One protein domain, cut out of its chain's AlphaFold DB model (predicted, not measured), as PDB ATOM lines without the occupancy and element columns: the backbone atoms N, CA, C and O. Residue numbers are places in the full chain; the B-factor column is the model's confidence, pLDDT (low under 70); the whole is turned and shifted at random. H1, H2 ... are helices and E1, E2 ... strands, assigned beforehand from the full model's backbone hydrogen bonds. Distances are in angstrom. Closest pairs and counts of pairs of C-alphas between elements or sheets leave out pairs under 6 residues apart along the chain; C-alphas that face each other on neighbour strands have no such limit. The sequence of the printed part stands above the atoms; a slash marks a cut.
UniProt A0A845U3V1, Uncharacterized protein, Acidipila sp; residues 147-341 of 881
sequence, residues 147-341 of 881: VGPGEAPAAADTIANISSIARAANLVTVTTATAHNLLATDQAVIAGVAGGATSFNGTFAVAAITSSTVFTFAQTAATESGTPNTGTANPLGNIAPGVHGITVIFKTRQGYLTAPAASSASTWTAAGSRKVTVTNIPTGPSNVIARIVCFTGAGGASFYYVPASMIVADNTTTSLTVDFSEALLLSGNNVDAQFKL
ATOM      1  N   VAL A 147     148.808 135.741  84.005       91.50
ATOM      2  CA  VAL A 147     149.427 135.736  85.334       91.50
ATOM      3  C   VAL A 147     150.047 134.372  85.631       91.50
ATOM      4  O   VAL A 147     149.474 133.317  85.338       91.50
ATOM      5  N   GLY A 148     151.237 134.418  86.220       92.31
ATOM      6  CA  GLY A 148     151.956 133.241  86.675       92.31
ATOM      7  C   GLY A 148     151.294 132.538  87.863       92.31
ATOM      8  O   GLY A 148     150.375 133.085  88.480       92.31
ATOM      9  N   PRO A 149     151.780 131.341  88.229       93.44
ATOM     10  CA  PRO A 149     151.295 130.628  89.401       93.44
ATOM     11  C   PRO A 149     151.498 131.443  90.689       93.44
ATOM     12  O   PRO A 149     152.539 132.068  90.885       93.44
ATOM     13  N   GLY A 150     150.509 131.432  91.583       92.31
ATOM     14  CA  GLY A 150     150.513 132.240  92.807       92.31
ATOM     15  C   GLY A 150     151.392 131.684  93.931       92.31
ATOM     16  O   GLY A 150     151.840 132.448  94.779       92.31
ATOM     17  N   GLU A 151     151.658 130.374  93.933       91.25
ATOM     18  CA  GLU A 151     152.525 129.689  94.901       91.25
ATOM     19  C   GLU A 151     153.429 128.667  94.198       91.25
ATOM     20  O   GLU A 151     153.071 128.111  93.160       91.25
ATOM     21  N   ALA A 152     154.610 128.410  94.761       92.38
ATOM     22  CA  ALA A 152     155.534 127.397  94.269       92.38
ATOM     23  C   ALA A 152     155.140 126.021  94.821       92.38
ATOM     24  O   ALA A 152     154.576 125.934  95.917       92.38
ATOM     25  N   PRO A 153     155.474 124.931  94.113       92.44
ATOM     26  CA  PRO A 153     155.293 123.595  94.654       92.44
ATOM     27  C   PRO A 153     156.240 123.347  95.836       92.44
ATOM     28  O   PRO A 153     157.208 124.078  96.063       92.44
ATOM     29  N   ALA A 154     155.976 122.272  96.572       92.25
ATOM     30  CA  ALA A 154     156.870 121.778  97.609       92.25
ATOM     31  C   ALA A 154     157.795 120.697  97.041       92.25
ATOM     32  O   ALA A 154     157.366 119.871  96.234       92.25
ATOM     33  N   ALA A 155     159.043 120.676  97.501       93.69
ATOM     34  CA  ALA A 155     160.033 119.667  97.145       93.69
ATOM     35  C   ALA A 155     160.561 118.966  98.396       93.69
ATOM     36  O   ALA A 155     160.809 119.600  99.422       93.69
ATOM     37  N   ALA A 156     160.751 117.656  98.291       94.19
ATOM     38  CA  ALA A 156     161.442 116.859  99.290       94.19
ATOM     39  C   ALA A 156     162.196 115.721  98.605       94.19
ATOM     40  O   ALA A 156     161.791 115.250  97.539       94.19
ATOM     41  N   ASP A 157     163.268 115.249  99.232       93.94
ATOM     42  CA  ASP A 157     163.932 114.028  98.789       93.94
ATOM     43  C   ASP A 157     162.926 112.867  98.759       93.94
ATOM     44  O   ASP A 157     162.125 112.689  99.683       93.94
ATOM     45  N   THR A 158     162.962 112.061  97.697       92.19
ATOM     46  CA  THR A 158     162.095 110.886  97.568       92.19
ATOM     47  C   THR A 158     162.517 109.828  98.583       92.19
ATOM     48  O   THR A 158     163.470 109.084  98.346       92.19
ATOM     49  N   ILE A 159     161.811 109.772  99.718       90.62
ATOM     50  CA  ILE A 159     162.121 108.871 100.831       90.62
ATOM     51  C   ILE A 159     160.898 108.069 101.263       90.62
ATOM     52  O   ILE A 159     159.826 108.631 101.481       90.62
ATOM     53  N   ALA A 160     161.072 106.759 101.445       92.19
ATOM     54  CA  ALA A 160     160.049 105.894 102.019       92.19
ATOM     55  C   ALA A 160     160.563 105.180 103.272       92.19
ATOM     56  O   ALA A 160     161.575 104.478 103.248       92.19
ATOM     57  N   ASN A 161     159.843 105.333 104.382       94.38
ATOM     58  CA  ASN A 161     160.161 104.639 105.628       94.38
ATOM     59  C   ASN A 161     159.817 103.153 105.497       94.38
ATOM     60  O   ASN A 161     158.736 102.808 105.020       94.38
ATOM     61  N   ILE A 162     160.719 102.273 105.923       94.88
ATOM     62  CA  ILE A 162     160.543 100.822 105.871       94.88
ATOM     63  C   ILE A 162     159.719 100.377 107.081       94.88
ATOM     64  O   ILE A 162     160.192 100.427 108.215       94.88
ATOM     65  N   SER A 163     158.513  99.874 106.830       95.62
ATOM     66  CA  SER A 163     157.659  99.241 107.839       95.62
ATOM     67  C   SER A 163     158.181  97.858 108.220       95.62
ATOM     68  O   SER A 163     158.198  97.495 109.395       95.62
ATOM     69  N   SER A 164     158.640  97.077 107.239       94.38
ATOM     70  CA  SER A 164     159.259  95.768 107.464       94.38
ATOM     71  C   SER A 164     160.230  95.403 106.342       94.38
ATOM     72  O   SER A 164     160.065  95.811 105.193       94.38
ATOM     73  N   ILE A 165     161.253  94.621 106.679       94.56
ATOM     74  CA  ILE A 165     162.217  94.078 105.721       94.56
ATOM     75  C   ILE A 165     162.619  92.671 106.155       94.56
ATOM     76  O   ILE A 165     162.966  92.447 107.316       94.56
ATOM     77  N   ALA A 166     162.538  91.712 105.239       94.31
ATOM     78  CA  ALA A 166     162.888  90.323 105.516       94.31
ATOM     79  C   ALA A 166     163.505  89.656 104.290       94.31
ATOM     80  O   ALA A 166     163.073  89.897 103.165       94.31
ATOM     81  N   ARG A 167     164.495  88.793 104.521       94.31
ATOM     82  CA  ARG A 167     165.148  87.975 103.497       94.31
ATOM     83  C   ARG A 167     164.743  86.521 103.648       94.31
ATOM     84  O   ARG A 167     164.952  85.942 104.709       94.31
ATOM     85  N   ALA A 168     164.259  85.910 102.574       93.38
ATOM     86  CA  ALA A 168     164.013  84.474 102.490       93.38
ATOM     87  C   ALA A 168     164.456  83.958 101.114       93.38
ATOM     88  O   ALA A 168     164.183  84.591 100.101       93.38
ATOM     89  N   ALA A 169     165.160  82.820 101.074       92.75
ATOM     90  CA  ALA A 169     165.652  82.208  99.830       92.75
ATOM     91  C   ALA A 169     166.419  83.188  98.904       92.75
ATOM     92  O   ALA A 169     166.212  83.207  97.695       92.75
ATOM     93  N   ASN A 170     167.310  84.007  99.484       92.75
ATOM     94  CA  ASN A 170     168.092  85.058  98.808       92.75
ATOM     95  C   ASN A 170     167.274  86.191  98.151       92.75
ATOM     96  O   ASN A 170     167.824  86.976  97.377       92.75
ATOM     97  N   LEU A 171     165.984  86.313  98.475       94.94
ATOM     98  CA  LEU A 171     165.126  87.421  98.067       94.94
ATOM     99  C   LEU A 171     164.754  88.253  99.294       94.94
ATOM    100  O   LEU A 171     164.241  87.722 100.281       94.94
ATOM    101  N   VAL A 172     165.022  89.553  99.238       95.50
ATOM    102  CA  VAL A 172     164.600  90.514 100.256       95.50
ATOM    103  C   VAL A 172     163.281  91.125  99.832       95.50
ATOM    104  O   VAL A 172     163.188  91.658  98.731       95.50
ATOM    105  N   THR A 173     162.285  91.080 100.709       96.19
ATOM    106  CA  THR A 173     161.016  91.794 100.562       96.19
ATOM    107  C   THR A 173     161.020  92.990 101.498       96.19
ATOM    108  O   THR A 173     161.188  92.834 102.709       96.19
ATOM    109  N   VAL A 174     160.823  94.177 100.935       96.25
ATOM    110  CA  VAL A 174     160.734  95.440 101.667       96.25
ATOM    111  C   VAL A 174     159.298  95.933 101.594       96.25
ATOM    112  O   VAL A 174     158.747  96.077 100.505       96.25
ATOM    113  N   THR A 175     158.704  96.215 102.750       96.50
ATOM    114  CA  THR A 175     157.420  96.911 102.861       96.50
ATOM    115  C   THR A 175     157.670  98.306 103.400       96.50
ATOM    116  O   THR A 175     158.271  98.457 104.464       96.50
ATOM    117  N   THR A 176     157.197  99.325 102.698       96.25
ATOM    118  CA  THR A 176     157.294 100.725 103.110       96.25
ATOM    119  C   THR A 176     155.970 101.242 103.668       96.25
ATOM    120  O   THR A 176     154.901 100.704 103.383       96.25
ATOM    121  N   ALA A 177     156.029 102.282 104.499       93.19
ATOM    122  CA  ALA A 177     154.855 102.896 105.123       93.19
ATOM    123  C   ALA A 177     154.029 103.728 104.128       93.19
ATOM    124  O   ALA A 177     152.820 103.874 104.275       93.19
ATOM    125  N   THR A 178     154.697 104.266 103.112       90.69
ATOM    126  CA  THR A 178     154.130 105.060 102.019       90.69
ATOM    127  C   THR A 178     154.652 104.540 100.686       90.69
ATOM    128  O   THR A 178     155.542 103.683 100.654       90.69
ATOM    129  N   ALA A 179     154.097 105.038  99.579       89.31
ATOM    130  CA  ALA A 179     154.552 104.630  98.259       89.31
ATOM    131  C   ALA A 179     156.053 104.920  98.078       89.31
ATOM    132  O   ALA A 179     156.505 106.024  98.375       89.31
ATOM    133  N   HIS A 180     156.820 103.933  97.610       90.12
ATOM    134  CA  HIS A 180     158.283 104.042  97.521       90.12
ATOM    135  C   HIS A 180     158.782 104.684  96.218       90.12
ATOM    136  O   HIS A 180     159.960 105.014  96.120       90.12
ATOM    137  N   ASN A 181     157.908 104.851  95.216       88.12
ATOM    138  CA  ASN A 181     158.213 105.472  93.916       88.12
ATOM    139  C   ASN A 181     159.453 104.883  93.203       88.12
ATOM    140  O   ASN A 181     160.127 105.574  92.444       88.12
ATOM    141  N   LEU A 182     159.741 103.599  93.448       90.19
ATOM    142  CA  LEU A 182     160.803 102.840  92.777       90.19
ATOM    143  C   LEU A 182     160.216 102.175  91.539       90.19
ATOM    144  O   LEU A 182     159.110 101.632  91.591       90.19
ATOM    145  N   LEU A 183     160.989 102.156  90.462       89.62
ATOM    146  CA  LEU A 183     160.731 101.342  89.281       89.62
ATOM    147  C   LEU A 183     161.574 100.063  89.326       89.62
ATOM    148  O   LEU A 183     162.613 100.016  89.979       89.62
ATOM    149  N   ALA A 184     161.174  99.026  88.586       88.81
ATOM    150  CA  ALA A 184     161.958  97.785  88.483       88.81
ATOM    151  C   ALA A 184     163.353  97.996  87.855       88.81
ATOM    152  O   ALA A 184     164.221  97.140  87.962       88.81
ATOM    153  N   THR A 185     163.572  99.134  87.195       88.06
ATOM    154  CA  THR A 185     164.863  99.543  86.628       88.06
ATOM    155  C   THR A 185     165.737 100.336  87.602       88.06
ATOM    156  O   THR A 185     166.886 100.623  87.274       88.06
ATOM    157  N   ASP A 186     165.210 100.735  88.763       91.19
ATOM    158  CA  ASP A 186     165.941 101.558  89.725       91.19
ATOM    159  C   ASP A 186     166.910 100.723  90.584       91.19
ATOM    160  O   ASP A 186     166.767  99.510  90.765       91.19
ATOM    161  N   GLN A 187     167.884 101.411  91.182       93.88
ATOM    162  CA  GLN A 187     168.588 100.914  92.359       93.88
ATOM    163  C   GLN A 187     167.939 101.494  93.618       93.88
ATOM    164  O   GLN A 187     167.722 102.702  93.704       93.88
ATOM    165  N   ALA A 188     167.641 100.647  94.599       93.44
ATOM    166  CA  ALA A 188     167.143 101.041  95.906       93.44
ATOM    167  C   ALA A 188     168.310 101.219  96.885       93.44
ATOM    168  O   ALA A 188     169.083 100.288  97.117       93.44
ATOM    169  N   VAL A 189     168.414 102.400  97.487       93.62
ATOM    170  CA  VAL A 189     169.312 102.687  98.606       93.62
ATOM    171  C   VAL A 189     168.563 102.408  99.903       93.62
ATOM    172  O   VAL A 189     167.618 103.124 100.248       93.62
ATOM    173  N   ILE A 190     168.995 101.370 100.615       93.62
ATOM    174  CA  ILE A 190     168.501 100.988 101.935       93.62
ATOM    175  C   ILE A 190     169.452 101.534 102.998       93.62
ATOM    176  O   ILE A 190     170.658 101.285 102.948       93.62
ATOM    177  N   ALA A 191     168.919 102.258 103.979       91.94
ATOM    178  CA  ALA A 191     169.716 102.829 105.061       91.94
ATOM    179  C   ALA A 191     168.970 102.799 106.398       91.94
ATOM    180  O   ALA A 191     167.752 102.942 106.431       91.94
ATOM    181  N   GLY A 192     169.702 102.672 107.506       91.81
ATOM    182  CA  GLY A 192     169.154 102.762 108.866       91.81
ATOM    183  C   GLY A 192     168.446 101.505 109.386       91.81
ATOM    184  O   GLY A 192     167.955 101.522 110.509       91.81
ATOM    185  N   VAL A 193     168.410 100.402 108.631       91.44
ATOM    186  CA  VAL A 193     167.821  99.142 109.116       91.44
ATOM    187  C   VAL A 193     168.652  98.609 110.288       91.44
ATOM    188  O   VAL A 193     169.849  98.347 110.131       91.44
ATOM    189  N   ALA A 194     168.014  98.439 111.450       88.25
ATOM    190  CA  ALA A 194     168.607  97.875 112.666       88.25
ATOM    191  C   ALA A 194     168.129  96.431 112.915       88.25
ATOM    192  O   ALA A 194     167.069  96.051 112.438       88.25
ATOM    193  N   GLY A 195     168.852  95.632 113.710       74.44
ATOM    194  CA  GLY A 195     168.524  94.219 113.997       74.44
ATOM    195  C   GLY A 195     168.848  93.255 112.844       74.44
ATOM    196  O   GLY A 195     168.671  93.594 111.678       74.44
ATOM    197  N   GLY A 196     169.354  92.061 113.180       64.81
ATOM    198  CA  GLY A 196     169.989  91.142 112.221       64.81
ATOM    199  C   GLY A 196     171.434  91.541 111.877       64.81
ATOM    200  O   GLY A 196     171.988  92.477 112.459       64.81
ATOM    201  N   ALA A 197     172.068  90.839 110.935       62.47
ATOM    202  CA  ALA A 197     173.270  91.332 110.276       62.47
ATOM    203  C   ALA A 197     172.877  92.577 109.466       62.47
ATOM    204  O   ALA A 197     171.989  92.520 108.620       62.47
ATOM    205  N   THR A 198     173.554  93.712 109.664       67.69
ATOM    206  CA  THR A 198     173.270  95.011 109.005       67.69
ATOM    207  C   THR A 198     173.462  95.010 107.479       67.69
ATOM    208  O   THR A 198     173.511  96.069 106.854       67.69
ATOM    209  N   SER A 199     173.565  93.822 106.882       87.00
ATOM    210  CA  SER A 199     173.692  93.536 105.459       87.00
ATOM    211  C   SER A 199     172.560  94.128 104.623       87.00
ATOM    212  O   SER A 199     172.768  94.384 103.445       87.00
ATOM    213  N   PHE A 200     171.387  94.400 105.205       90.81
ATOM    214  CA  PHE A 200     170.296  95.080 104.505       90.81
ATOM    215  C   PHE A 200     170.623  96.507 104.067       90.81
ATOM    216  O   PHE A 200     169.985  96.982 103.138       90.81
ATOM    217  N   ASN A 201     171.568  97.195 104.714       92.50
ATOM    218  CA  ASN A 201     171.926  98.564 104.351       92.50
ATOM    219  C   ASN A 201     172.915  98.563 103.177       92.50
ATOM    220  O   ASN A 201     173.951  97.905 103.235       92.50
ATOM    221  N   GLY A 202     172.605  99.315 102.125       91.75
ATOM    222  CA  GLY A 202     173.379  99.343 100.890       91.75
ATOM    223  C   GLY A 202     172.526  99.721  99.685       91.75
ATOM    224  O   GLY A 202     171.363 100.096  99.825       91.75
ATOM    225  N   THR A 203     173.111  99.610  98.499       93.69
ATOM    226  CA  THR A 203     172.432  99.891  97.232       93.69
ATOM    227  C   THR A 203     172.191  98.588  96.483       93.69
ATOM    228  O   THR A 203     173.135  97.839  96.231       93.69
ATOM    229  N   PHE A 204     170.941  98.318  96.114       94.88
ATOM    230  CA  PHE A 204     170.534  97.056  95.497       94.88
ATOM    231  C   PHE A 204     169.689  97.306  94.253       94.88
ATOM    232  O   PHE A 204     168.831  98.183  94.251       94.88
ATOM    233  N   ALA A 205     169.897  96.524  93.195       95.31
ATOM    234  CA  ALA A 205     169.007  96.555  92.038       95.31
ATOM    235  C   ALA A 205     167.621  96.028  92.438       95.31
ATOM    236  O   ALA A 205     167.511  94.952  93.034       95.31
ATOM    237  N   VAL A 206     166.573  96.782  92.113       95.50
ATOM    238  CA  VAL A 206     165.195  96.351  92.358       95.50
ATOM    239  C   VAL A 206     164.893  95.145  91.465       95.50
ATOM    240  O   VAL A 206     165.064  95.200  90.254       95.50
ATOM    241  N   ALA A 207     164.451  94.038  92.059       94.38
ATOM    242  CA  ALA A 207     164.106  92.819  91.332       94.38
ATOM    243  C   ALA A 207     162.655  92.842  90.826       94.38
ATOM    244  O   ALA A 207     162.391  92.440  89.696       94.38
ATOM    245  N   ALA A 208     161.709  93.308  91.650       94.88
ATOM    246  CA  ALA A 208     160.309  93.463  91.262       94.88
ATOM    247  C   ALA A 208     159.583  94.495  92.137       94.88
ATOM    248  O   ALA A 208     159.874  94.628  93.325       94.88
ATOM    249  N   ILE A 209     158.582  95.166  91.558       96.12
ATOM    250  CA  ILE A 209     157.600  95.981  92.286       96.12
ATOM    251  C   ILE A 209     156.326  95.152  92.442       96.12
ATOM    252  O   ILE A 209     155.695  94.789  91.452       96.12
ATOM    253  N   THR A 210     155.962  94.817  93.676       94.81
ATOM    254  CA  THR A 210     154.789  93.982  93.984       94.81
ATOM    255  C   THR A 210     153.545  94.831  94.250       94.81
ATOM    256  O   THR A 210     152.430  94.410  93.956       94.81
ATOM    257  N   SER A 211     153.722  96.037  94.789       95.50
ATOM    258  CA  SER A 211     152.690  97.072  94.928       95.50
ATOM    259  C   SER A 211     153.364  98.438  95.104       95.50
ATOM    260  O   SER A 211     154.587  98.506  95.139       95.50
ATOM    261  N   SER A 212     152.604  99.525  95.269       92.19
ATOM    262  CA  SER A 212     153.187 100.853  95.528       92.19
ATOM    263  C   SER A 212     154.008 100.925  96.821       92.19
ATOM    264  O   SER A 212     154.862 101.800  96.937       92.19
ATOM    265  N   THR A 213     153.776 100.021  97.778       95.88
ATOM    266  CA  THR A 213     154.445  99.977  99.088       95.88
ATOM    267  C   THR A 213     155.285  98.717  99.296       95.88
ATOM    268  O   THR A 213     155.767  98.491 100.402       95.88
ATOM    269  N   VAL A 214     155.439  97.856  98.283       96.38
ATOM    270  CA  VAL A 214     156.177  96.591  98.420       96.38
ATOM    271  C   VAL A 214     157.023  96.333  97.186       96.38
ATOM    272  O   VAL A 214     156.496  96.226  96.077       96.38
ATOM    273  N   PHE A 215     158.319  96.132  97.399       97.25
ATOM    274  CA  PHE A 215     159.262  95.731  96.360       97.25
ATOM    275  C   PHE A 215     160.233  94.674  96.880       97.25
ATOM    276  O   PHE A 215     160.345  94.441  98.088       97.25
ATOM    277  N   THR A 216     160.943  94.032  95.957       97.00
ATOM    278  CA  THR A 216     161.947  93.023  96.287       97.00
ATOM    279  C   THR A 216     163.294  93.312  95.638       97.00
ATOM    280  O   THR A 216     163.365  93.987  94.611       97.00
ATOM    281  N   PHE A 217     164.374  92.795  96.226       96.38
ATOM    282  CA  PHE A 217     165.710  92.762  95.622       96.38
ATOM    283  C   PHE A 217     166.447  91.471  95.989       96.38
ATOM    284  O   PHE A 217     166.155  90.838  97.005       96.38
ATOM    285  N   ALA A 218     167.402  91.056  95.158       94.31
ATOM    286  CA  ALA A 218     168.196  89.858  95.415       94.31
ATOM    287  C   ALA A 218     169.364  90.160  96.363       94.31
ATOM    288  O   ALA A 218     170.082  91.145  96.189       94.31
ATOM    289  N   GLN A 219     169.586  89.286  97.344       93.50
ATOM    290  CA  GLN A 219     170.723  89.370  98.254       93.50
ATOM    291  C   GLN A 219     171.102  87.983  98.777       93.50
ATOM    292  O   GLN A 219     170.313  87.338  99.463       93.50
ATOM    293  N   THR A 220     172.327  87.534  98.498       92.12
ATOM    294  CA  THR A 220     172.816  86.217  98.936       92.12
ATOM    295  C   THR A 220     173.367  86.277 100.358       92.12
ATOM    296  O   THR A 220     174.485  86.742 100.566       92.12
ATOM    297  N   ALA A 221     172.587  85.806 101.331       89.44
ATOM    298  CA  ALA A 221     172.975  85.680 102.740       89.44
ATOM    299  C   ALA A 221     171.919  84.863 103.519       89.44
ATOM    300  O   ALA A 221     170.892  84.470 102.966       89.44
ATOM    301  N   ALA A 222     172.161  84.588 104.807       89.12
ATOM    302  CA  ALA A 222     171.247  83.803 105.645       89.12
ATOM    303  C   ALA A 222     169.845  84.441 105.753       89.12
ATOM    304  O   ALA A 222     169.709  85.663 105.712       89.12
ATOM    305  N   THR A 223     168.799  83.626 105.910       90.75
ATOM    306  CA  THR A 223     167.433  84.111 106.179       90.75
ATOM    307  C   THR A 223     167.405  84.919 107.477       90.75
ATOM    308  O   THR A 223     167.830  84.421 108.517       90.75
ATOM    309  N   GLU A 224     166.903  86.151 107.419       91.88
ATOM    310  CA  GLU A 224     166.777  87.043 108.577       91.88
ATOM    311  C   GLU A 224     165.713  88.128 108.340       91.88
ATOM    312  O   GLU A 224     165.262  88.335 107.210       91.88
ATOM    313  N   SER A 225     165.333  88.848 109.397       91.25
ATOM    314  CA  SER A 225     164.462  90.025 109.332       91.25
ATOM    315  C   SER A 225     165.089  91.214 110.052       91.25
ATOM    316  O   SER A 225     165.745  91.059 111.083       91.25
ATOM    317  N   GLY A 226     164.878  92.409 109.500       89.62
ATOM    318  CA  GLY A 226     165.238  93.661 110.153       89.62
ATOM    319  C   GLY A 226     164.208  94.071 111.206       89.62
ATOM    320  O   GLY A 226     163.059  93.623 111.202       89.62
ATOM    321  N   THR A 227     164.616  94.969 112.097       89.81
ATOM    322  CA  THR A 227     163.751  95.607 113.093       89.81
ATOM    323  C   THR A 227     162.750  96.513 112.372       89.81
ATOM    324  O   THR A 227     163.175  97.414 111.639       89.81
ATOM    325  N   PRO A 228     161.434  96.314 112.567       87.38
ATOM    326  CA  PRO A 228     160.406  97.145 111.946       87.38
ATOM    327  C   PRO A 228     160.601  98.642 112.211       87.38
ATOM    328  O   PRO A 228     161.016  99.025 113.303       87.38
ATOM    329  N   ASN A 229     160.242  99.486 111.240       89.62
ATOM    330  CA  ASN A 229     160.206 100.954 111.364       89.62
ATOM    331  C   ASN A 229     161.552 101.638 111.672       89.62
ATOM    332  O   ASN A 229     161.564 102.727 112.244       89.62
ATOM    333  N   THR A 230     162.685 101.020 111.320       89.62
ATOM    334  CA  THR A 230     164.023 101.593 111.587       89.62
ATOM    335  C   THR A 230     164.731 102.140 110.349       89.62
ATOM    336  O   THR A 230     165.509 103.082 110.463       89.62
ATOM    337  N   GLY A 231     164.453 101.588 109.164       91.50
ATOM    338  CA  GLY A 231     165.158 101.938 107.931       91.50
ATOM    339  C   GLY A 231     164.368 102.808 106.956       91.50
ATOM    340  O   GLY A 231     163.166 103.022 107.099       91.50
ATOM    341  N   THR A 232     165.055 103.250 105.909       93.25
ATOM    342  CA  THR A 232     164.501 103.956 104.748       93.25
ATOM    343  C   THR A 232     164.883 103.230 103.464       93.25
ATOM    344  O   THR A 232     165.946 102.610 103.394       93.25
ATOM    345  N   ALA A 233     164.017 103.311 102.459       92.62
ATOM    346  CA  ALA A 233     164.242 102.833 101.105       92.62
ATOM    347  C   ALA A 233     163.977 103.976 100.127       92.62
ATOM    348  O   ALA A 233     162.928 104.618 100.189       92.62
ATOM    349  N   ASN A 234     164.929 104.230  99.233       91.00
ATOM    350  CA  ASN A 234     164.891 105.391  98.347       91.00
ATOM    351  C   ASN A 234     165.434 105.008  96.965       91.00
ATOM    352  O   ASN A 234     166.403 104.245  96.909       91.00
ATOM    353  N   PRO A 235     164.886 105.531  95.858       91.31
ATOM    354  CA  PRO A 235     165.539 105.414  94.560       91.31
ATOM    355  C   PRO A 235     166.880 106.156  94.580       91.31
ATOM    356  O   PRO A 235     166.949 107.311  95.007       91.31
ATOM    357  N   LEU A 236     167.939 105.508  94.088       92.12
ATOM    358  CA  LEU A 236     169.201 106.183  93.804       92.12
ATOM    359  C   LEU A 236     168.940 107.287  92.770       92.12
ATOM    360  O   LEU A 236     168.315 107.036  91.736       92.12
ATOM    361  N   GLY A 237     169.406 108.498  93.062       92.62
ATOM    362  CA  GLY A 237     169.328 109.636  92.147       92.62
ATOM    363  C   GLY A 237     170.650 110.379  92.037       92.62
ATOM    364  O   GLY A 237     171.654 109.994  92.641       92.62
ATOM    365  N   ASN A 238     170.643 111.448  91.252       93.88
ATOM    366  CA  ASN A 238     171.831 112.180  90.823       93.88
ATOM    367  C   ASN A 238     171.896 113.614  91.371       93.88
ATOM    368  O   ASN A 238     172.865 114.325  91.090       93.88
ATOM    369  N   ILE A 239     170.902 114.029  92.161       95.06
ATOM    370  CA  ILE A 239     170.836 115.382  92.720       95.06
ATOM    371  C   ILE A 239     171.983 115.574  93.717       95.06
ATOM    372  O   ILE A 239     172.255 114.706  94.556       95.06
ATOM    373  N   ALA A 240     172.681 116.704  93.599       95.00
ATOM    374  CA  ALA A 240     173.778 117.070  94.484       95.00
ATOM    375  C   ALA A 240     173.258 117.442  95.885       95.00
ATOM    376  O   ALA A 240     172.123 117.886  96.025       95.00
ATOM    377  N   PRO A 241     174.052 117.257  96.952       95.25
ATOM    378  CA  PRO A 241     173.669 117.751  98.266       95.25
ATOM    379  C   PRO A 241     173.721 119.285  98.313       95.25
ATOM    380  O   PRO A 241     174.662 119.892  97.799       95.25
ATOM    381  N   GLY A 242     172.759 119.911  98.992       95.19
ATOM    382  CA  GLY A 242     172.718 121.364  99.175       95.19
ATOM    383  C   GLY A 242     171.312 121.951  99.112       95.19
ATOM    384  O   GLY A 242     170.329 121.234  98.943       95.19
ATOM    385  N   VAL A 243     171.208 123.269  99.291       95.31
ATOM    386  CA  VAL A 243     169.928 123.985  99.182       95.31
ATOM    387  C   VAL A 243     169.619 124.234  97.716       95.31
ATOM    388  O   VAL A 243     170.414 124.860  97.024       95.31
ATOM    389  N   HIS A 244     168.453 123.806  97.265       95.25
ATOM    390  CA  HIS A 244     167.952 124.095  95.931       95.25
ATOM    391  C   HIS A 244     166.639 124.870  96.035       95.25
ATOM    392  O   HIS A 244     165.806 124.579  96.896       95.25
ATOM    393  N   GLY A 245     166.447 125.843  95.148       93.69
ATOM    394  CA  GLY A 245     165.169 126.504  94.928       93.69
ATOM    395  C   GLY A 245     164.298 125.708  93.960       93.69
ATOM    396  O   GLY A 245     164.812 125.067  93.043       93.69
ATOM    397  N   ILE A 246     162.982 125.781  94.137       94.31
ATOM    398  CA  ILE A 246     161.981 125.239  93.216       94.31
ATOM    399  C   ILE A 246     160.896 126.284  92.915       94.31
ATOM    400  O   ILE A 246     160.437 127.022  93.790       94.31
ATOM    401  N   THR A 247     160.474 126.343  91.654       94.69
ATOM    402  CA  THR A 247     159.327 127.139  91.199       94.69
ATOM    403  C   THR A 247     158.574 126.413  90.083       94.69
ATOM    404  O   THR A 247     158.973 125.334  89.640       94.69
ATOM    405  N   VAL A 248     157.465 126.991  89.632       94.44
ATOM    406  CA  VAL A 248     156.641 126.466  88.542       94.44
ATOM    407  C   VAL A 248     156.212 127.585  87.602       94.44
ATOM    408  O   VAL A 248     156.019 128.721  88.032       94.44
ATOM    409  N   ILE A 249     156.064 127.246  86.326       95.88
ATOM    410  CA  ILE A 249     155.606 128.130  85.254       95.88
ATOM    411  C   ILE A 249     154.403 127.482  84.565       95.88
ATOM    412  O   ILE A 249     154.428 126.282  84.278       95.88
ATOM    413  N   PHE A 250     153.369 128.262  84.258       95.81
ATOM    414  CA  PHE A 250     152.303 127.828  83.352       95.81
ATOM    415  C   PHE A 250     152.704 128.038  81.894       95.81
ATOM    416  O   PHE A 250     153.256 129.086  81.546       95.81
ATOM    417  N   LYS A 251     152.368 127.057  81.051       96.38
ATOM    418  CA  LYS A 251     152.403 127.163  79.594       96.38
ATOM    419  C   LYS A 251     150.981 127.296  79.055       96.38
ATOM    420  O   LYS A 251     150.144 126.415  79.287       96.38
ATOM    421  N   THR A 252     150.720 128.385  78.342       95.38
ATOM    422  CA  THR A 252     149.411 128.679  77.745       95.38
ATOM    423  C   THR A 252     149.155 127.811  76.514       95.38
ATOM    424  O   THR A 252     150.075 127.230  75.929       95.38
ATOM    425  N   ARG A 253     147.889 127.717  76.097       93.19
ATOM    426  CA  ARG A 253     147.444 127.002  74.891       93.19
ATOM    427  C   ARG A 253     148.148 127.500  73.629       93.19
ATOM    428  O   ARG A 253     148.385 126.723  72.710       93.19
ATOM    429  N   GLN A 254     148.520 128.773  73.616       91.00
ATOM    430  CA  GLN A 254     149.256 129.434  72.545       91.00
ATOM    431  C   GLN A 254     150.749 129.087  72.534       91.00
ATOM    432  O   GLN A 254     151.426 129.371  71.548       91.00
ATOM    433  N   GLY A 255     151.250 128.444  73.593       91.88
ATOM    434  CA  GLY A 255     152.605 127.918  73.686       91.88
ATOM    435  C   GLY A 255     153.582 128.771  74.494       91.88
ATOM    436  O   GLY A 255     154.722 128.333  74.656       91.88
ATOM    437  N   TYR A 256     153.154 129.918  75.025       94.69
ATOM    438  CA  TYR A 256     154.022 130.858  75.738       94.69
ATOM    439  C   TYR A 256     154.078 130.583  77.238       94.69
ATOM    440  O   TYR A 256     153.253 129.857  77.803       94.69
ATOM    441  N   LEU A 257     155.119 131.124  77.867       95.69
ATOM    442  CA  LEU A 257     155.451 130.892  79.264       95.69
ATOM    443  C   LEU A 257     155.109 132.118  80.103       95.69
ATOM    444  O   LEU A 257     155.506 133.234  79.791       95.69
ATOM    445  N   THR A 258     154.403 131.875  81.196       95.44
ATOM    446  CA  THR A 258     154.054 132.897  82.186       95.44
ATOM    447  C   THR A 258     155.239 133.257  83.082       95.44
ATOM    448  O   THR A 258     156.278 132.588  83.070       95.44
ATOM    449  N   ALA A 259     155.078 134.294  83.908       93.38
ATOM    450  CA  ALA A 259     155.979 134.501  85.036       93.38
ATOM    451  C   ALA A 259     155.980 133.253  85.952       93.38
ATOM    452  O   ALA A 259     154.929 132.634  86.134       93.38
ATOM    453  N   PRO A 260     157.114 132.864  86.558       93.12
ATOM    454  CA  PRO A 260     157.131 131.787  87.540       93.12
ATOM    455  C   PRO A 260     156.406 132.204  88.824       93.12
ATOM    456  O   PRO A 260     156.119 133.386  89.033       93.12
ATOM    457  N   ALA A 261     156.195 131.254  89.737       89.50
ATOM    458  CA  ALA A 261     155.787 131.546  91.114       89.50
ATOM    459  C   ALA A 261     156.902 132.292  91.875       89.50
ATOM    460  O   ALA A 261     157.647 131.713  92.670       89.50
ATOM    461  N   ALA A 262     157.059 133.581  91.577       62.69
ATOM    462  CA  ALA A 262     158.175 134.411  92.021       62.69
ATOM    463  C   ALA A 262     158.049 134.863  93.483       62.69
ATOM    464  O   ALA A 262     159.048 135.074  94.168       62.69
ATOM    465  N   SER A 263     156.820 134.981  93.987       57.25
ATOM    466  CA  SER A 263     156.556 135.457  95.351       57.25
ATOM    467  C   SER A 263     156.781 134.407  96.446       57.25
ATOM    468  O   SER A 263     156.728 134.729  97.631       57.25
ATOM    469  N   SER A 264     157.046 133.158  96.055       59.59
ATOM    470  CA  SER A 264     157.006 132.005  96.955       59.59
ATOM    471  C   SER A 264     157.967 130.885  96.555       59.59
ATOM    472  O   SER A 264     157.688 129.738  96.897       59.59
ATOM    473  N   ALA A 265     159.019 131.163  95.770       67.81
ATOM    474  CA  ALA A 265     159.995 130.135  95.404       67.81
ATOM    475  C   ALA A 265     160.428 129.400  96.680       67.81
ATOM    476  O   ALA A 265     160.934 130.016  97.620       67.81
ATOM    477  N   SER A 266     160.125 128.105  96.749       83.62
ATOM    478  CA  SER A 266     160.378 127.320  97.949       83.62
ATOM    479  C   SER A 266     161.766 126.704  97.842       83.62
ATOM    480  O   SER A 266     162.346 126.627  96.758       83.62
ATOM    481  N   THR A 267     162.340 126.305  98.970       91.44
ATOM    482  CA  THR A 267     163.655 125.662  98.985       91.44
ATOM    483  C   THR A 267     163.578 124.334  99.702       91.44
ATOM    484  O   THR A 267     162.896 124.230 100.722       91.44
ATOM    485  N   TRP A 268     164.348 123.357  99.242       94.31
ATOM    486  CA  TRP A 268     164.618 122.145 100.008       94.31
ATOM    487  C   TRP A 268     166.125 121.923 100.104       94.31
ATOM    488  O   TRP A 268     166.893 122.374  99.256       94.31
ATOM    489  N   THR A 269     166.554 121.253 101.171       96.06
ATOM    490  CA  THR A 269     167.949 120.829 101.320       96.06
ATOM    491  C   THR A 269     168.049 119.378 100.879       96.06
ATOM    492  O   THR A 269     167.602 118.490 101.602       96.06
ATOM    493  N   ALA A 270     168.607 119.147  99.694       94.75
ATOM    494  CA  ALA A 270     168.856 117.812  99.177       94.75
ATOM    495  C   ALA A 270     169.965 117.139  99.991       94.75
ATOM    496  O   ALA A 270     171.032 117.722 100.210       94.75
ATOM    497  N   ALA A 271     169.749 115.893 100.410       91.56
ATOM    498  CA  ALA A 271     170.768 115.108 101.106       91.56
ATOM    499  C   ALA A 271     171.819 114.505 100.151       91.56
ATOM    500  O   ALA A 271     172.781 113.882 100.604       91.56
ATOM    501  N   GLY A 272     171.640 114.683  98.838       90.62
ATOM    502  CA  GLY A 272     172.493 114.126  97.795       90.62
ATOM    503  C   GLY A 272     172.141 112.682  97.428       90.62
ATOM    504  O   GLY A 272     171.555 111.942  98.228       90.62
ATOM    505  N   SER A 273     172.504 112.286  96.205       89.50
ATOM    506  CA  SER A 273     172.331 110.928  95.653       89.50
ATOM    507  C   SER A 273     170.894 110.391  95.719       89.50
ATOM    508  O   SER A 273     170.663 109.189  95.872       89.50
ATOM    509  N   ARG A 274     169.911 111.288  95.620       90.50
ATOM    510  CA  ARG A 274     168.473 110.997  95.697       90.50
ATOM    511  C   ARG A 274     167.735 111.675  94.549       90.50
ATOM    512  O   ARG A 274     168.259 112.602  93.937       90.50
ATOM    513  N   LYS A 275     166.530 111.187  94.264       93.06
ATOM    514  CA  LYS A 275     165.543 111.879  93.421       93.06
ATOM    515  C   LYS A 275     164.755 112.876  94.280       93.06
ATOM    516  O   LYS A 275     164.728 112.742  95.506       93.06
ATOM    517  N   VAL A 276     164.097 113.843  93.648       94.12
ATOM    518  CA  VAL A 276     163.199 114.790  94.324       94.12
ATOM    519  C   VAL A 276     161.749 114.453  93.997       94.12
ATOM    520  O   VAL A 276     161.394 114.257  92.835       94.12
ATOM    521  N   THR A 277     160.893 114.407  95.013       93.75
ATOM    522  CA  THR A 277     159.441 114.372  94.842       93.75
ATOM    523  C   THR A 277     158.895 115.781  95.018       93.75
ATOM    524  O   THR A 277     159.010 116.396  96.079       93.75
ATOM    525  N   VAL A 278     158.287 116.280  93.951       94.50
ATOM    526  CA  VAL A 278     157.584 117.554  93.885       94.50
ATOM    527  C   VAL A 278     156.110 117.296  94.158       94.50
ATOM    528  O   VAL A 278     155.523 116.403  93.557       94.50
ATOM    529  N   THR A 279     155.504 118.075  95.045       93.00
ATOM    530  CA  THR A 279     154.081 117.987  95.400       93.00
ATOM    531  C   THR A 279     153.432 119.363  95.354       93.00
ATOM    532  O   THR A 279     154.124 120.381  95.314       93.00
ATOM    533  N   ASN A 280     152.099 119.402  95.365       90.38
ATOM    534  CA  ASN A 280     151.314 120.633  95.254       90.38
ATOM    535  C   ASN A 280     151.675 121.451  94.006       90.38
ATOM    536  O   ASN A 280     151.741 122.674  94.066       90.38
ATOM    537  N   ILE A 281     151.931 120.777  92.878       91.88
ATOM    538  CA  ILE A 281     152.138 121.454  91.592       91.88
ATOM    539  C   ILE A 281     150.853 122.222  91.258       91.88
ATOM    540  O   ILE A 281     149.811 121.576  91.106       91.88
ATOM    541  N   PRO A 282     150.911 123.562  91.133       90.56
ATOM    542  CA  PRO A 282     149.741 124.371  90.832       90.56
ATOM    543  C   PRO A 282     149.025 123.925  89.561       90.56
ATOM    544  O   PRO A 282     149.651 123.601  88.543       90.56
ATOM    545  N   THR A 283     147.700 123.954  89.620       90.31
ATOM    546  CA  THR A 283     146.834 123.910  88.444       90.31
ATOM    547  C   THR A 283     146.376 125.326  88.135       90.31
ATOM    548  O   THR A 283     146.092 126.107  89.042       90.31
ATOM    549  N   GLY A 284     146.374 125.682  86.856       89.56
ATOM    550  CA  GLY A 284     145.941 126.989  86.378       89.56
ATOM    551  C   GLY A 284     144.546 126.948  85.750       89.56
ATOM    552  O   GLY A 284     143.891 125.902  85.748       89.56
ATOM    553  N   PRO A 285     144.106 128.064  85.158       89.94
ATOM    554  CA  PRO A 285     142.885 128.129  84.363       89.94
ATOM    555  C   PRO A 285     142.923 127.219  83.123       89.94
ATOM    556  O   PRO A 285     143.948 126.645  82.759       89.94
ATOM    557  N   SER A 286     141.782 127.071  82.446       89.00
ATOM    558  CA  SER A 286     141.594 126.109  81.343       89.00
ATOM    559  C   SER A 286     142.442 126.374  80.085       89.00
ATOM    560  O   SER A 286     142.571 125.492  79.230       89.00
ATOM    561  N   ASN A 287     143.021 127.570  79.943       91.50
ATOM    562  CA  ASN A 287     143.987 127.897  78.891       91.50
ATOM    563  C   ASN A 287     145.410 127.405  79.210       91.50
ATOM    564  O   ASN A 287     146.258 127.431  78.322       91.50
ATOM    565  N   VAL A 288     145.690 126.942  80.430       93.62
ATOM    566  CA  VAL A 288     146.959 126.295  80.779       93.62
ATOM    567  C   VAL A 288     146.922 124.843  80.311       93.62
ATOM    568  O   VAL A 288     146.051 124.073  80.711       93.62
ATOM    569  N   ILE A 289     147.880 124.467  79.462       95.31
ATOM    570  CA  ILE A 289     147.957 123.124  78.855       95.31
ATOM    571  C   ILE A 289     149.153 122.303  79.344       95.31
ATOM    572  O   ILE A 289     149.201 121.097  79.123       95.31
ATOM    573  N   ALA A 290     150.134 122.953  79.971       96.50
ATOM    574  CA  ALA A 290     151.269 122.294  80.599       96.50
ATOM    575  C   ALA A 290     151.831 123.158  81.733       96.50
ATOM    576  O   ALA A 290     151.629 124.376  81.770       96.50
ATOM    577  N   ARG A 291     152.573 122.530  82.644       95.81
ATOM    578  CA  ARG A 291     153.320 123.205  83.711       95.81
ATOM    579  C   ARG A 291     154.771 122.769  83.696       95.81
ATOM    580  O   ARG A 291     155.067 121.620  83.385       95.81
ATOM    581  N   ILE A 292     155.672 123.685  84.016       96.69
ATOM    582  CA  ILE A 292     157.114 123.437  83.990       96.69
ATOM    583  C   ILE A 292     157.657 123.666  85.389       96.69
ATOM    584  O   ILE A 292     157.567 124.778  85.905       96.69
ATOM    585  N   VAL A 293     158.206 122.620  85.999       96.00
ATOM    586  CA  VAL A 293     158.895 122.727  87.286       96.00
ATOM    587  C   VAL A 293     160.335 123.152  87.022       96.00
ATOM    588  O   VAL A 293     161.003 122.587  86.163       96.00
ATOM    589  N   CYS A 294     160.813 124.163  87.737       96.00
ATOM    590  CA  CYS A 294     162.160 124.697  87.553       96.00
ATOM    591  C   CYS A 294     162.932 124.613  88.866       96.00
ATOM    592  O   CYS A 294     162.353 124.813  89.935       96.00
ATOM    593  N   PHE A 295     164.236 124.372  88.772       96.12
ATOM    594  CA  PHE A 295     165.123 124.196  89.917       96.12
ATOM    595  C   PHE A 295     166.358 125.086  89.805       96.12
ATOM    596  O   PHE A 295     166.826 125.358  88.700       96.12
ATOM    597  N   THR A 296     166.915 125.507  90.936       95.62
ATOM    598  CA  THR A 296     168.280 126.051  90.968       95.62
ATOM    599  C   THR A 296     169.292 124.919  91.119       95.62
ATOM    600  O   THR A 296     168.968 123.850  91.645       95.62
ATOM    601  N   GLY A 297     170.543 125.172  90.735       94.44
ATOM    602  CA  GLY A 297     171.652 124.373  91.257       94.44
ATOM    603  C   GLY A 297     171.809 124.560  92.771       94.44
ATOM    604  O   GLY A 297     171.270 125.515  93.348       94.44
ATOM    605  N   ALA A 298     172.549 123.668  93.421       94.12
ATOM    606  CA  ALA A 298     172.829 123.703  94.849       94.12
ATOM    607  C   ALA A 298     173.502 125.033  95.243       94.12
ATOM    608  O   ALA A 298     174.598 125.358  94.789       94.12
ATOM    609  N   GLY A 299     172.829 125.825  96.080       90.69
ATOM    610  CA  GLY A 299     173.255 127.166  96.498       90.69
ATOM    611  C   GLY A 299     173.192 128.236  95.399       90.69
ATOM    612  O   GLY A 299     173.680 129.345  95.609       90.69
ATOM    613  N   GLY A 300     172.630 127.917  94.231       91.06
ATOM    614  CA  GLY A 300     172.483 128.834  93.102       91.06
ATOM    615  C   GLY A 300     171.273 129.765  93.223       91.06
ATOM    616  O   GLY A 300     170.367 129.533  94.020       91.06
ATOM    617  N   ALA A 301     171.251 130.812  92.392       88.81
ATOM    618  CA  ALA A 301     170.154 131.788  92.329       88.81
ATOM    619  C   ALA A 301     169.326 131.704  91.034       88.81
ATOM    620  O   ALA A 301     168.163 132.098  91.026       88.81
ATOM    621  N   SER A 302     169.921 131.194  89.953       93.50
ATOM    622  CA  SER A 302     169.270 131.055  88.648       93.50
ATOM    623  C   SER A 302     168.463 129.768  88.558       93.50
ATOM    624  O   SER A 302     168.917 128.714  89.014       93.50
ATOM    625  N   PHE A 303     167.292 129.850  87.933       95.31
ATOM    626  CA  PHE A 303     166.402 128.708  87.744       95.31
ATOM    627  C   PHE A 303     166.542 128.121  86.344       95.31
ATOM    628  O   PHE A 303     166.643 128.843  85.349       95.31
ATOM    629  N   TYR A 304     166.488 126.794  86.276       96.88
ATOM    630  CA  TYR A 304     166.602 126.028  85.045       96.88
ATOM    631  C   TYR A 304     165.547 124.926  84.979       96.88
ATOM    632  O   TYR A 304     165.071 124.445  86.011       96.88
ATOM    633  N   TYR A 305     165.219 124.482  83.767       97.06
ATOM    634  CA  TYR A 305     164.476 123.240  83.571       97.06
ATOM    635  C   TYR A 305     165.033 122.382  82.433       97.06
ATOM    636  O   TYR A 305     165.561 122.871  81.428       97.06
ATOM    637  N   VAL A 306     164.853 121.069  82.582       96.62
ATOM    638  CA  VAL A 306     165.216 120.044  81.603       96.62
ATOM    639  C   VAL A 306     163.926 119.525  80.952       96.62
ATOM    640  O   VAL A 306     163.132 118.865  81.630       96.62
ATOM    641  N   PRO A 307     163.679 119.793  79.652       92.00
ATOM    642  CA  PRO A 307     162.389 119.511  79.015       92.00
ATOM    643  C   PRO A 307     161.903 118.062  79.144       92.00
ATOM    644  O   PRO A 307     160.705 117.830  79.270       92.00
ATOM    645  N   ALA A 308     162.820 117.093  79.137       88.00
ATOM    646  CA  ALA A 308     162.485 115.672  79.150       88.00
ATOM    647  C   ALA A 308     161.895 115.170  80.482       88.00
ATOM    648  O   ALA A 308     161.199 114.159  80.480       88.00
ATOM    649  N   SER A 309     162.178 115.836  81.608       88.62
ATOM    650  CA  SER A 309     161.814 115.345  82.948       88.62
ATOM    651  C   SER A 309     161.027 116.339  83.799       88.62
ATOM    652  O   SER A 309     160.483 115.947  84.826       88.62
ATOM    653  N   MET A 310     160.953 117.610  83.395       96.88
ATOM    654  CA  MET A 310     160.398 118.686  84.226       96.88
ATOM    655  C   MET A 310     159.144 119.354  83.642       96.88
ATOM    656  O   MET A 310     158.611 120.292  84.235       96.88
ATOM    657  N   ILE A 311     158.656 118.875  82.492       96.75
ATOM    658  CA  ILE A 311     157.402 119.332  81.884       96.75
ATOM    659  C   ILE A 311     156.279 118.365  82.256       96.75
ATOM    660  O   ILE A 311     156.308 117.189  81.904       96.75
ATOM    661  N   VAL A 312     155.250 118.890  82.913       96.44
ATOM    662  CA  VAL A 312     153.991 118.198  83.185       96.44
ATOM    663  C   VAL A 312     152.994 118.586  82.093       96.44
ATOM    664  O   VAL A 312     152.462 119.696  82.098       96.44
ATOM    665  N   ALA A 313     152.761 117.689  81.135       96.19
ATOM    666  CA  ALA A 313     152.004 117.945  79.901       96.19
ATOM    667  C   ALA A 313     150.466 117.904  80.061       96.19
ATOM    668  O   ALA A 313     149.750 117.496  79.150       96.19
ATOM    669  N   ASP A 314     149.962 118.297  81.229       94.56
ATOM    670  CA  ASP A 314     148.530 118.401  81.521       94.56
ATOM    671  C   ASP A 314     148.242 119.666  82.353       94.56
ATOM    672  O   ASP A 314     149.086 120.560  82.441       94.56
ATOM    673  N   ASN A 315     147.070 119.761  82.984       92.06
ATOM    674  CA  ASN A 315     146.755 120.787  83.986       92.06
ATOM    675  C   ASN A 315     146.053 120.180  85.220       92.06
ATOM    676  O   ASN A 315     145.137 120.766  85.791       92.06
ATOM    677  N   THR A 316     146.436 118.957  85.598       91.25
ATOM    678  CA  THR A 316     145.775 118.180  86.666       91.25
ATOM    679  C   THR A 316     146.751 117.457  87.597       91.25
ATOM    680  O   THR A 316     146.463 117.309  88.780       91.25
ATOM    681  N   THR A 317     147.915 117.026  87.109       92.75
ATOM    682  CA  THR A 317     148.917 116.273  87.886       92.75
ATOM    683  C   THR A 317     149.593 117.125  88.972       92.75
ATOM    684  O   THR A 317     150.447 117.957  88.689       92.75
ATOM    685  N   THR A 318     149.271 116.909  90.245       92.56
ATOM    686  CA  THR A 318     149.788 117.739  91.355       92.56
ATOM    687  C   THR A 318     151.091 117.228  91.982       92.56
ATOM    688  O   THR A 318     151.584 117.827  92.941       92.56
ATOM    689  N   SER A 319     151.669 116.137  91.469       92.50
ATOM    690  CA  SER A 319     152.905 115.537  91.983       92.50
ATOM    691  C   SER A 319     153.763 114.949  90.862       92.50
ATOM    692  O   SER A 319     153.233 114.389  89.905       92.50
ATOM    693  N   LEU A 320     155.085 115.066  90.986       93.00
ATOM    694  CA  LEU A 320     156.069 114.574  90.018       93.00
ATOM    695  C   LEU A 320     157.346 114.149  90.750       93.00
ATOM    696  O   LEU A 320     157.825 114.871  91.617       93.00
ATOM    697  N   THR A 321     157.936 113.010  90.388       92.88
ATOM    698  CA  THR A 321     159.294 112.657  90.839       92.88
ATOM    699  C   THR A 321     160.288 112.954  89.725       92.88
ATOM    700  O   THR A 321     160.102 112.497  88.599       92.88
ATOM    701  N   VAL A 322     161.331 113.721  90.039       93.88
ATOM    702  CA  VAL A 322     162.336 114.210  89.089       93.88
ATOM    703  C   VAL A 322     163.722 113.762  89.543       93.88
ATOM    704  O   VAL A 322     164.010 113.690  90.738       93.88
ATOM    705  N   ASP A 323     164.590 113.478  88.580       93.75
ATOM    706  CA  ASP A 323     166.017 113.275  88.807       93.75
ATOM    707  C   ASP A 323     166.828 114.133  87.830       93.75
ATOM    708  O   ASP A 323     166.440 114.302  86.669       93.75
ATOM    709  N   PHE A 324     167.937 114.689  88.305       94.69
ATOM    710  CA  PHE A 324     168.871 115.478  87.511       94.69
ATOM    711  C   PHE A 324     170.236 115.529  88.197       94.69
ATOM    712  O   PHE A 324     170.331 115.485  89.419       94.69
ATOM    713  N   SER A 325     171.300 115.657  87.406       95.06
ATOM    714  CA  SER A 325     172.614 116.066  87.908       95.06
ATOM    715  C   SER A 325     172.783 117.578  87.762       95.06
ATOM    716  O   SER A 325     172.110 118.198  86.939       95.06
ATOM    717  N   GLU A 326     173.721 118.176  88.498       94.31
ATOM    718  CA  GLU A 326     174.009 119.614  88.360       94.31
ATOM    719  C   GLU A 326     174.428 120.008  86.946       94.31
ATOM    720  O   GLU A 326     173.929 120.978  86.388       94.31
ATOM    721  N   ALA A 327     175.299 119.215  86.317       94.12
ATOM    722  CA  ALA A 327     175.730 119.482  84.949       94.12
ATOM    723  C   ALA A 327     174.553 119.442  83.957       94.12
ATOM    724  O   ALA A 327     174.503 120.244  83.024       94.12
ATOM    725  N   LEU A 328     173.590 118.535  84.164       95.81
ATOM    726  CA  LEU A 328     172.388 118.454  83.335       95.81
ATOM    727  C   LEU A 328     171.446 119.637  83.590       95.81
ATOM    728  O   LEU A 328     170.915 120.204  82.642       95.81
ATOM    729  N   LEU A 329     171.250 120.022  84.853       96.00
ATOM    730  CA  LEU A 329     170.379 121.139  85.207       96.00
ATOM    731  C   LEU A 329     170.925 122.472  84.677       96.00
ATOM    732  O   LEU A 329     170.194 123.207  84.020       96.00
ATOM    733  N   LEU A 330     172.212 122.754  84.899       95.25
ATOM    734  CA  LEU A 330     172.860 124.009  84.495       95.25
ATOM    735  C   LEU A 330     173.058 124.138  82.977       95.25
ATOM    736  O   LEU A 330     173.258 125.245  82.481       95.25
ATOM    737  N   SER A 331     172.995 123.027  82.234       95.38
ATOM    738  CA  SER A 331     172.928 123.028  80.763       95.38
ATOM    739  C   SER A 331     171.494 123.059  80.220       95.38
ATOM    740  O   SER A 331     171.297 123.098  79.005       95.38
ATOM    741  N   GLY A 332     170.493 123.045  81.107       95.56
ATOM    742  CA  GLY A 332     169.082 123.182  80.773       95.56
ATOM    743  C   GLY A 332     168.695 124.607  80.371       95.56
ATOM    744  O   GLY A 332     169.522 125.507  80.227       95.56
ATOM    745  N   ASN A 333     167.394 124.830  80.201       96.69
ATOM    746  CA  ASN A 333     166.871 126.139  79.815       96.69
ATOM    747  C   ASN A 333     166.807 127.056  81.037       96.69
ATOM    748  O   ASN A 333     166.093 126.737  81.985       96.69
ATOM    749  N   ASN A 334     167.512 128.187  81.002       95.88
ATOM    750  CA  ASN A 334     167.419 129.228  82.027       95.88
ATOM    751  C   ASN A 334     166.073 129.972  81.932       95.88
ATOM    752  O   ASN A 334     165.613 130.267  80.827       95.88
ATOM    753  N   VAL A 335     165.465 130.291  83.079       94.06
ATOM    754  CA  VAL A 335     164.161 130.980  83.143       94.06
ATOM    755  C   VAL A 335     164.197 132.324  83.878       94.06
ATOM    756  O   VAL A 335     163.158 132.862  84.261       94.06
ATOM    757  N   ASP A 336     165.380 132.907  84.074       91.19
ATOM    758  CA  ASP A 336     165.529 134.145  84.852       91.19
ATOM    759  C   ASP A 336     164.845 135.337  84.166       91.19
ATOM    760  O   ASP A 336     164.348 136.254  84.819       91.19
ATOM    761  N   ALA A 337     164.761 135.316  82.832       91.19
ATOM    762  CA  ALA A 337     164.037 136.330  82.078       91.19
ATOM    763  C   ALA A 337     162.532 136.318  82.404       91.19
ATOM    764  O   ALA A 337     161.893 137.366  82.376       91.19
ATOM    765  N   GLN A 338     161.948 135.161  82.719       93.38
ATOM    766  CA  GLN A 338     160.520 135.014  82.995       93.38
ATOM    767  C   GLN A 338     160.132 135.672  84.328       93.38
ATOM    768  O   GLN A 338     159.014 136.155  84.458       93.38
ATOM    769  N   PHE A 339     161.054 135.794  85.291       91.12
ATOM    770  CA  PHE A 339     160.805 136.500  86.560       91.12
ATOM    771  C   PHE A 339     160.593 138.013  86.402       91.12
ATOM    772  O   PHE A 339     160.116 138.661  87.330       91.12
ATOM    773  N   LYS A 340     160.940 138.584  85.243       91.56
ATOM    774  CA  LYS A 340     160.705 140.001  84.921       91.56
ATOM    775  C   LYS A 340     159.359 140.240  84.242       91.56
ATOM    776  O   LYS A 340     159.022 141.389  83.953       91.56
ATOM    777  N   LEU A 341     158.623 139.172  83.932       93.88
ATOM    778  CA  LEU A 341     157.347 139.287  83.249       93.88
ATOM    779  C   LEU A 341     156.287 139.857  84.183       93.88
ATOM    780  O   LEU A 341     156.182 139.479  85.349       93.88
TER     781      LEU A 341
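AT A GLANCE: This is residues 147 to 341 of the 881 residues of an uncharacterized protein of Acidipila sp (UniProt A0A845U3V1). Two lobes stand end to end: a closed barrel of six strands, E2 to E7, and a sandwich of two sheets, E9 E8 E11 E12 and E1 E10 E13, with the short helices H1 and H2 packed on it. The chain passes between the lobes where E1 runs on into E2 and where E7 runs on into E8. The printed part has 195 residues, under half of them in named elements, and is mostly strand: E1 to E12, H1, E13, H2 along the chain, with neighbour strands antiparallel. It is compact, with a radius of gyration of the C-alphas of 19.0 A, and elongated, spanning 61 by 33 by 24 A.

IN THESE COORDINATES: Begin with the barrel: find C-alpha 160 at (160.049, 105.894, 102.019), where E2, residues 160 to 168, starts its 21.8 A. Then come E3, 171 to 176, E4, 187 to 191, E5, 202 to 211 and 21.7 A long, E6, 214 to 218, and E7, 232 to 239 and 17.8 A long. In the sandwich, E8, 242 to 252, runs 32.5 A to C-alpha 252 at (149.411, 128.679, 77.745); its sheet also holds E9, 266 to 270, E11, 288 to 296 and 23.6 A long, and E12, 303 to 305, in the order E9 E8 E11 E12. Look for the other sheet in E1, 154 to 157, E10, 276 to 279, and E13, 319 to 322. The helices are H1, 307 to 310, and H2, 326 to 330, ending at C-alpha 330 (172.860, 124.009, 84.495).

HOW THE PARTS SIT: Round the barrel run E2 E3 E6 E5 E4 E7 and back to E2. Look at N 166 and O 173, 3.1 A, in the hairpin E2 and E3, and at N 233 and O 160, 2.8 A, where E7 and E2 close the ring. E2 bends by 68 degrees at residue 163. E4 E5 E6 form a meander, each strand the antiparallel neighbour of the one before; E3 E4 E5 E6 and E4 E5 E6 E7 are Greek keys, the first strand the antiparallel neighbour of the fourth. The sandwich's two sheets are face to face, the parts that face each other 9.0 A centre to centre, with the strands of the one sheet at 42 degrees to those of the other. E8 and E11 have N 249 and O 292 at 2.9 A; E10 and E13 have N 278 and O 320 at 2.8 A. H1 only grazes both sheets; H2 is on the strongly twisted sheet E9 E8 E11 E12, the closest C-alphas of E12 and H2 being those of Tyr 304 and Leu 329, 6.2 A. H2 has its O i to N i+4 pair within hydrogen-bond range; H1 is too short for one.

THE WHOLE: The C-alphas farthest apart are those of Ala 222 and Leu 341, 61.4 A. The printed part has no cut; the links E6 to E7 and E8 to E9 are long. Mean pLDDT of the printed part is 92.0, with residues 196 to 198 and 262 to 265 under 70.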